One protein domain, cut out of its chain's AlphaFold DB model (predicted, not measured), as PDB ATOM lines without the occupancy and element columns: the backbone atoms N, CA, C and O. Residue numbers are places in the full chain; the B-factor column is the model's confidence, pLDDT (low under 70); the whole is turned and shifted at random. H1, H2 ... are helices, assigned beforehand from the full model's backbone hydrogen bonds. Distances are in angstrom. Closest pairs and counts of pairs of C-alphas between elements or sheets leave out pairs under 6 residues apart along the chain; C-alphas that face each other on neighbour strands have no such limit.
ATOM      1  N   ARG A   3     -56.585  67.351 161.133       85.12
ATOM      2  CA  ARG A   3     -58.038  67.076 161.177       85.12
ATOM      3  C   ARG A   3     -58.764  67.876 162.267       85.12
ATOM      4  O   ARG A   3     -59.871  68.340 162.022       85.12
ATOM      5  N   ALA A   4     -58.153  68.034 163.441       87.06
ATOM      6  CA  ALA A   4     -58.754  68.746 164.569       87.06
ATOM      7  C   ALA A   4     -58.867  70.260 164.314       87.06
ATOM      8  O   ALA A   4     -59.867  70.870 164.678       87.06
ATOM      9  N   GLU A   5     -57.879  70.853 163.644       87.12
ATOM     10  CA  GLU A   5     -57.882  72.268 163.249       87.12
ATOM     11  C   GLU A   5     -58.961  72.538 162.198       87.12
ATOM     12  O   GLU A   5     -59.780  73.438 162.363       87.12
ATOM     13  N   LEU A   6     -59.037  71.680 161.175       88.31
ATOM     14  CA  LEU A   6     -60.068  71.755 160.136       88.31
ATOM     15  C   LEU A   6     -61.477  71.563 160.703       88.31
ATOM     16  O   LEU A   6     -62.436  72.149 160.211       88.31
ATOM     17  N   GLN A   7     -61.613  70.741 161.742       87.44
ATOM     18  CA  GLN A   7     -62.882  70.533 162.429       87.44
ATOM     19  C   GLN A   7     -63.274  71.729 163.310       87.44
ATOM     20  O   GLN A   7     -64.459  72.028 163.415       87.44
ATOM     21  N   LYS A   8     -62.308  72.437 163.910       89.12
ATOM     22  CA  LYS A   8     -62.568  73.691 164.637       89.12
ATOM     23  C   LYS A   8     -63.007  74.812 163.691       89.12
ATOM     24  O   LYS A   8     -63.962  75.512 163.997       89.12
ATOM     25  N   GLU A   9     -62.361  74.940 162.537       87.62
ATOM     26  CA  GLU A   9     -62.686  75.950 161.518       87.62
ATOM     27  C   GLU A   9     -64.060  75.743 160.874       87.62
ATOM     28  O   GLU A   9     -64.786  76.701 160.630       87.62
ATOM     29  N   LEU A  10     -64.441  74.489 160.621       86.56
ATOM     30  CA  LEU A  10     -65.758  74.153 160.075       86.56
ATOM     31  C   LEU A  10     -66.890  74.244 161.117       86.56
ATOM     32  O   LEU A  10     -68.067  74.230 160.747       86.56
ATOM     33  N   GLY A  11     -66.536  74.356 162.398       84.25
ATOM     34  CA  GLY A  11     -67.458  74.368 163.526       84.25
ATOM     35  C   GLY A  11     -67.906  72.967 163.976       84.25
ATOM     36  O   GLY A  11     -67.823  71.985 163.226       84.25
ATOM     37  N   PRO A  12     -68.392  72.841 165.226       83.75
ATOM     38  CA  PRO A  12     -68.868  71.571 165.765       83.75
ATOM     39  C   PRO A  12     -70.086  71.050 164.984       83.75
ATOM     40  O   PRO A  12     -70.935  71.813 164.531       83.75
ATOM     41  N   GLY A  13     -70.180  69.725 164.827       82.44
ATOM     42  CA  GLY A  13     -71.322  69.056 164.190       82.44
ATOM     43  C   GLY A  13     -71.221  68.856 162.674       82.44
ATOM     44  O   GLY A  13     -72.085  68.198 162.095       82.44
ATOM     45  N   LYS A  14     -70.167  69.352 162.009       87.62
ATOM     46  CA  LYS A  14     -69.949  69.048 160.586       87.62
ATOM     47  C   LYS A  14     -69.541  67.592 160.364       87.62
ATOM     48  O   LYS A  14     -68.754  67.041 161.140       87.62
ATOM     49  N   PRO A  15     -70.031  66.950 159.287       90.81
ATOM     50  CA  PRO A  15     -69.685  65.570 159.004       90.81
ATOM     51  C   PRO A  15     -68.204  65.455 158.626       90.81
ATOM     52  O   PRO A  15     -67.630  66.331 157.977       90.81
ATOM     53  N   ALA A  16     -67.592  64.312 158.945       88.69
ATOM     54  CA  ALA A  16     -66.198  64.025 158.593       88.69
ATOM     55  C   ALA A  16     -65.905  64.170 157.083       88.69
ATOM     56  O   ALA A  16     -64.769  64.429 156.691       88.69
ATOM     57  N   SER A  17     -66.930  64.029 156.237       91.94
ATOM     58  CA  SER A  17     -66.838  64.229 154.791       91.94
ATOM     59  C   SER A  17     -66.552  65.684 154.398       91.94
ATOM     60  O   SER A  17     -65.863  65.906 153.405       91.94
ATOM     61  N   GLU A  18     -67.027  66.674 155.157       91.00
ATOM     62  CA  GLU A  18     -66.711  68.091 154.927       91.00
ATOM     63  C   GLU A  18     -65.284  68.420 155.364       91.00
ATOM     64  O   GLU A  18     -64.542  69.043 154.605       91.00
ATOM     65  N   VAL A  19     -64.854  67.885 156.510       91.56
ATOM     66  CA  VAL A  19     -63.466  67.996 156.988       91.56
ATOM     67  C   VAL A  19     -62.489  67.400 155.967       91.56
ATOM     68  O   VAL A  19     -61.468  68.006 155.652       91.56
ATOM     69  N   ALA A  20     -62.822  66.244 155.382       92.94
ATOM     70  CA  ALA A  20     -62.008  65.608 154.345       92.94
ATOM     71  C   ALA A  20     -61.952  66.422 153.039       92.94
ATOM     72  O   ALA A  20     -60.892  66.518 152.420       92.94
ATOM     73  N   LYS A  21     -63.070  67.032 152.617       94.12
ATOM     74  CA  LYS A  21     -63.095  67.922 151.442       94.12
ATOM     75  C   LYS A  21     -62.222  69.157 151.664       94.12
ATOM     76  O   LYS A  21     -61.449  69.509 150.775       94.12
ATOM     77  N   LEU A  22     -62.310  69.777 152.842       91.69
ATOM     78  CA  LEU A  22     -61.486  70.931 153.198       91.69
ATOM     79  C   LEU A  22     -59.997  70.560 153.248       91.69
ATOM     80  O   LEU A  22     -59.182  71.251 152.640       91.69
ATOM     81  N   ALA A  23     -59.655  69.425 153.870       91.50
ATOM     82  CA  ALA A  23     -58.290  68.895 153.890       91.50
ATOM     83  C   ALA A  23     -57.737  68.689 152.471       91.50
ATOM     84  O   ALA A  23     -56.628  69.117 152.163       91.50
ATOM     85  N   GLY A  24     -58.528  68.073 151.586       92.50
ATOM     86  CA  GLY A  24     -58.132  67.829 150.199       92.50
ATOM     87  C   GLY A  24     -57.960  69.112 149.384       92.50
ATOM     88  O   GLY A  24     -57.091  69.168 148.517       92.50
ATOM     89  N   ASN A  25     -58.758  70.145 149.655       92.31
ATOM     90  CA  ASN A  25     -58.595  71.449 149.014       92.31
ATOM     91  C   ASN A  25     -57.328  72.155 149.502       92.31
ATOM     92  O   ASN A  25     -56.550  72.605 148.666       92.31
ATOM     93  N   ARG A  26     -57.071  72.168 150.815       89.62
ATOM     94  CA  ARG A  26     -55.840  72.740 151.377       89.62
ATOM     95  C   ARG A  26     -54.593  72.044 150.866       89.62
ATOM     96  O   ARG A  26     -53.676  72.712 150.417       89.62
ATOM     97  N   TYR A  27     -54.592  70.712 150.827       91.38
ATOM     98  CA  TYR A  27     -53.455  69.960 150.302       91.38
ATOM     99  C   TYR A  27     -53.137  70.309 148.838       91.38
ATOM    100  O   TYR A  27     -51.976  70.346 148.441       91.38
ATOM    101  N   LYS A  28     -54.152  70.612 148.017       92.38
ATOM    102  CA  LYS A  28     -53.932  71.046 146.627       92.38
ATOM    103  C   LYS A  28     -53.267  72.416 146.551       92.38
ATOM    104  O   LYS A  28     -52.423  72.598 145.674       92.38
ATOM    105  N   THR A  29     -53.631  73.331 147.449       90.25
ATOM    106  CA  THR A  29     -53.114  74.704 147.492       90.25
ATOM    107  C   THR A  29     -51.780  74.846 148.227       90.25
ATOM    108  O   THR A  29     -51.199  75.919 148.144       90.25
ATOM    109  N   LEU A  30     -51.290  73.805 148.914       90.31
ATOM    110  CA  LEU A  30     -49.951  73.805 149.524       90.31
ATOM    111  C   LEU A  30     -48.851  73.993 148.470       90.31
ATOM    112  O   LEU A  30     -48.972  73.488 147.341       90.31
ATOM    113  N   GLY A  31     -47.770  74.668 148.867       92.06
ATOM    114  CA  GLY A  31     -46.564  74.829 148.051       92.06
ATOM    115  C   GLY A  31     -45.841  73.502 147.796       92.06
ATOM    116  O   GLY A  31     -46.123  72.486 148.437       92.06
ATOM    117  N   GLU A  32     -44.916  73.483 146.832       87.12
ATOM    118  CA  GLU A  32     -44.109  72.288 146.535       87.12
ATOM    119  C   GLU A  32     -43.208  71.899 147.716       87.12
ATOM    120  O   GLU A  32     -43.113  70.714 148.028       87.12
ATOM    121  N   ASP A  33     -42.661  72.879 148.440       88.62
ATOM    122  CA  ASP A  33     -41.813  72.653 149.619       88.62
ATOM    123  C   ASP A  33     -42.582  71.993 150.776       88.62
ATOM    124  O   ASP A  33     -42.124  71.022 151.378       88.62
ATOM    125  N   GLU A  34     -43.808  72.450 151.045       88.25
ATOM    126  CA  GLU A  34     -44.670  71.863 152.080       88.25
ATOM    127  C   GLU A  34     -45.122  70.449 151.688       88.25
ATOM    128  O   GLU A  34     -45.169  69.542 152.520       88.25
ATOM    129  N   LYS A  35     -45.415  70.220 150.400       91.25
ATOM    130  CA  LYS A  35     -45.711  68.879 149.865       91.25
ATOM    131  C   LYS A  35     -44.501  67.948 149.960       91.25
ATOM    132  O   LYS A  35     -44.693  66.758 150.218       91.25
ATOM    133  N   ALA A  36     -43.283  68.460 149.786       93.25
ATOM    134  CA  ALA A  36     -42.056  67.682 149.928       93.25
ATOM    135  C   ALA A  36     -41.869  67.168 151.365       93.25
ATOM    136  O   ALA A  36     -41.456  66.023 151.554       93.25
ATOM    137  N   GLU A  37     -42.265  67.941 152.380       92.38
ATOM    138  CA  GLU A  37     -42.262  67.470 153.770       92.38
ATOM    139  C   GLU A  37     -43.232  66.291 153.982       92.38
ATOM    140  O   GLU A  37     -42.868  65.286 154.597       92.38
ATOM    141  N   TYR A  38     -44.449  66.353 153.422       91.81
ATOM    142  CA  TYR A  38     -45.396  65.228 153.474       91.81
ATOM    143  C   TYR A  38     -44.880  63.989 152.739       91.81
ATOM    144  O   TYR A  38     -45.094  62.867 153.201       91.81
ATOM    145  N   GLN A  39     -44.187  64.184 151.617       92.44
ATOM    146  CA  GLN A  39     -43.558  63.100 150.868       92.44
ATOM    147  C   GLN A  39     -42.446  62.430 151.688       92.44
ATOM    148  O   GLN A  39     -42.414  61.204 151.777       92.44
ATOM    149  N   LYS A  40     -41.600  63.214 152.366       94.94
ATOM    150  CA  LYS A  40     -40.566  62.690 153.268       94.94
ATOM    151  C   LYS A  40     -41.174  61.888 154.424       94.94
ATOM    152  O   LYS A  40     -40.767  60.754 154.665       94.94
ATOM    153  N   LYS A  41     -42.215  62.421 155.079       92.94
ATOM    154  CA  LYS A  41     -42.960  61.702 156.133       92.94
ATOM    155  C   LYS A  41     -43.567  60.392 155.619       92.94
ATOM    156  O   LYS A  41     -43.584  59.394 156.337       92.94
ATOM    157  N   PHE A  42     -44.058  60.368 154.378       94.44
ATOM    158  CA  PHE A  42     -44.563  59.147 153.749       94.44
ATOM    159  C   PHE A  42     -43.454  58.114 153.518       94.44
ATOM    160  O   PHE A  42     -43.670  56.932 153.782       94.44
ATOM    161  N   GLU A  43     -42.280  58.535 153.052       95.62
ATOM    162  CA  GLU A  43     -41.140  57.642 152.826       95.62
ATOM    163  C   GLU A  43     -40.627  57.029 154.132       95.62
ATOM    164  O   GLU A  43     -40.457  55.814 154.201       95.62
ATOM    165  N   GLU A  44     -40.492  57.829 155.191       94.94
ATOM    166  CA  GLU A  44     -40.142  57.349 156.536       94.94
ATOM    167  C   GLU A  44     -41.198  56.379 157.099       94.94
ATOM    168  O   GLU A  44     -40.872  55.329 157.656       94.94
ATOM    169  N   ALA A  45     -42.488  56.680 156.920       95.88
ATOM    170  CA  ALA A  45     -43.560  55.783 157.346       95.88
ATOM    171  C   ALA A  45     -43.577  54.477 156.537       95.88
ATOM    172  O   ALA A  45     -43.872  53.410 157.081       95.88
ATOM    173  N   LYS A  46     -43.253  54.543 155.242       96.06
ATOM    174  CA  LYS A  46     -43.176  53.380 154.359       96.06
ATOM    175  C   LYS A  46     -42.020  52.464 154.751       96.06
ATOM    176  O   LYS A  46     -42.241  51.261 154.856       96.06
ATOM    177  N   THR A  47     -40.828  53.004 155.002       95.94
ATOM    178  CA  THR A  47     -39.672  52.194 155.424       95.94
ATOM    179  C   THR A  47     -39.933  51.521 156.766       95.94
ATOM    180  O   THR A  47     -39.678  50.325 156.909       95.94
ATOM    181  N   LYS A  48     -40.540  52.240 157.721       96.56
ATOM    182  CA  LYS A  48     -40.980  51.655 158.991       96.56
ATOM    183  C   LYS A  48     -42.008  50.540 158.783       96.56
ATOM    184  O   LYS A  48     -41.843  49.454 159.323       96.56
ATOM    185  N   TYR A  49     -43.032  50.772 157.960       95.50
ATOM    186  CA  TYR A  49     -44.041  49.755 157.656       95.50
ATOM    187  C   TYR A  49     -43.435  48.509 157.006       95.50
ATOM    188  O   TYR A  49     -43.827  47.397 157.337       95.50
ATOM    189  N   GLU A  50     -42.483  48.667 156.087       94.56
ATOM    190  CA  GLU A  50     -41.804  47.541 155.444       94.56
ATOM    191  C   GLU A  50     -40.960  46.735 156.439       94.56
ATOM    192  O   GLU A  50     -41.020  45.503 156.416       94.56
ATOM    193  N   ALA A  51     -40.239  47.405 157.345       96.38
ATOM    194  CA  ALA A  51     -39.491  46.755 158.418       96.38
ATOM    195  C   ALA A  51     -40.418  46.007 159.392       96.38
ATOM    196  O   ALA A  51     -40.204  44.824 159.657       96.38
ATOM    197  N   ASP A  52     -41.493  46.654 159.847       94.75
ATOM    198  CA  ASP A  52     -42.477  46.067 160.762       94.75
ATOM    199  C   ASP A  52     -43.222  44.897 160.103       94.75
ATOM    200  O   ASP A  52     -43.432  43.852 160.716       94.75
ATOM    201  N   MET A  53     -43.584  45.024 158.822       93.44
ATOM    202  CA  MET A  53     -44.210  43.941 158.065       93.44
ATOM    203  C   MET A  53     -43.265  42.767 157.850       93.44
ATOM    204  O   MET A  53     -43.725  41.627 157.851       93.44
ATOM    205  N   LYS A  54     -41.970  43.021 157.643       94.12
ATOM    206  CA  LYS A  54     -40.968  41.960 157.561       94.12
ATOM    207  C   LYS A  54     -40.838  41.241 158.902       94.12
ATOM    208  O   LYS A  54     -40.990  40.028 158.927       94.12
ATOM    209  N   ALA A  55     -40.680  41.978 160.001       95.12
ATOM    210  CA  ALA A  55     -40.633  41.398 161.343       95.12
ATOM    211  C   ALA A  55     -41.906  40.597 161.674       95.12
ATOM    212  O   ALA A  55     -41.825  39.512 162.241       95.12
ATOM    213  N   PHE A  56     -43.079  41.086 161.262       94.56
ATOM    214  CA  PHE A  56     -44.348  40.376 161.418       94.56
ATOM    215  C   PHE A  56     -44.382  39.056 160.637       94.56
ATOM    216  O   PHE A  56     -44.819  38.047 161.181       94.56
ATOM    217  N   LEU A  57     -43.923  39.047 159.381       93.25
ATOM    218  CA  LEU A  57     -43.856  37.830 158.564       93.25
ATOM    219  C   LEU A  57     -42.820  36.833 159.110       93.25
ATOM    220  O   LEU A  57     -43.113  35.641 159.181       93.25
ATOM    221  N   ASP A  58     -41.647  37.314 159.533       91.12
ATOM    222  CA  ASP A  58     -40.565  36.495 160.097       91.12
ATOM    223  C   ASP A  58     -40.971  35.878 161.452       91.12
ATOM    224  O   ASP A  58     -40.610  34.743 161.754       91.12
ATOM    225  N   ALA A  59     -41.806  36.571 162.235       94.19
ATOM    226  CA  ALA A  59     -42.426  36.055 163.460       94.19
ATOM    227  C   ALA A  59     -43.607  35.086 163.208       94.19
ATOM    228  O   ALA A  59     -44.349  34.756 164.133       94.19
ATOM    229  N   GLY A  60     -43.814  34.636 161.963       89.19
ATOM    230  CA  GLY A  60     -44.881  33.699 161.590       89.19
ATOM    231  C   GLY A  60     -46.260  34.343 161.406       89.19
ATOM    232  O   GLY A  60     -47.267  33.641 161.305       89.19
TER     233      GLY A  60
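What this domain is: This is residues 3 to 60 of the 292 residues of the protein "Hypothetical protein" of Symbiodinium sp. KB8 (UniProt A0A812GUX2). A long helix, H3, and a shorter one, H2, make an open V, joined by a tight link; the short helix H1 lies crosswise on H2, and residues 39 to 60 stick out as a free arm. The printed part has 58 residues, all helix in class, in the order H1, H2, H3. It is extended, with a radius of gyration of the C-alphas of 16.6 A, and flat, spanning 46 by 30 by 14 A.

Where its parts are: H1, residues 3 to 10, begins at C-alpha 3 (-58.038, 67.076, 161.177). H2, residues 16 to 29, is 20.2 A long. H3, residues 32 to 58, is 38.4 A long and ends at C-alpha 58 (-40.565, 36.495, 160.097).

How they stand to each other: H1 touches residues 19 to 23 of H2, about perpendicular at 82 degrees; the closest C-alphas, of Leu 6 and Val 19, are 6.0 A apart. H2 and H3 are close but not clearly touching, the closest C-alphas, of Tyr 27 and Lys 35, being 7.8 A apart. They run opposite ways at a steep tilt of 59 degrees. H1 and H3 are apart. In H1, H2 and H3 every O i to N i+4 pair is within hydrogen-bond range.

The domain as a whole: The two farthest C-alphas, of Gly 11 and Asp 58, are 46.6 A apart. The printed part has no cut, and no printed residue is under pLDDT 70.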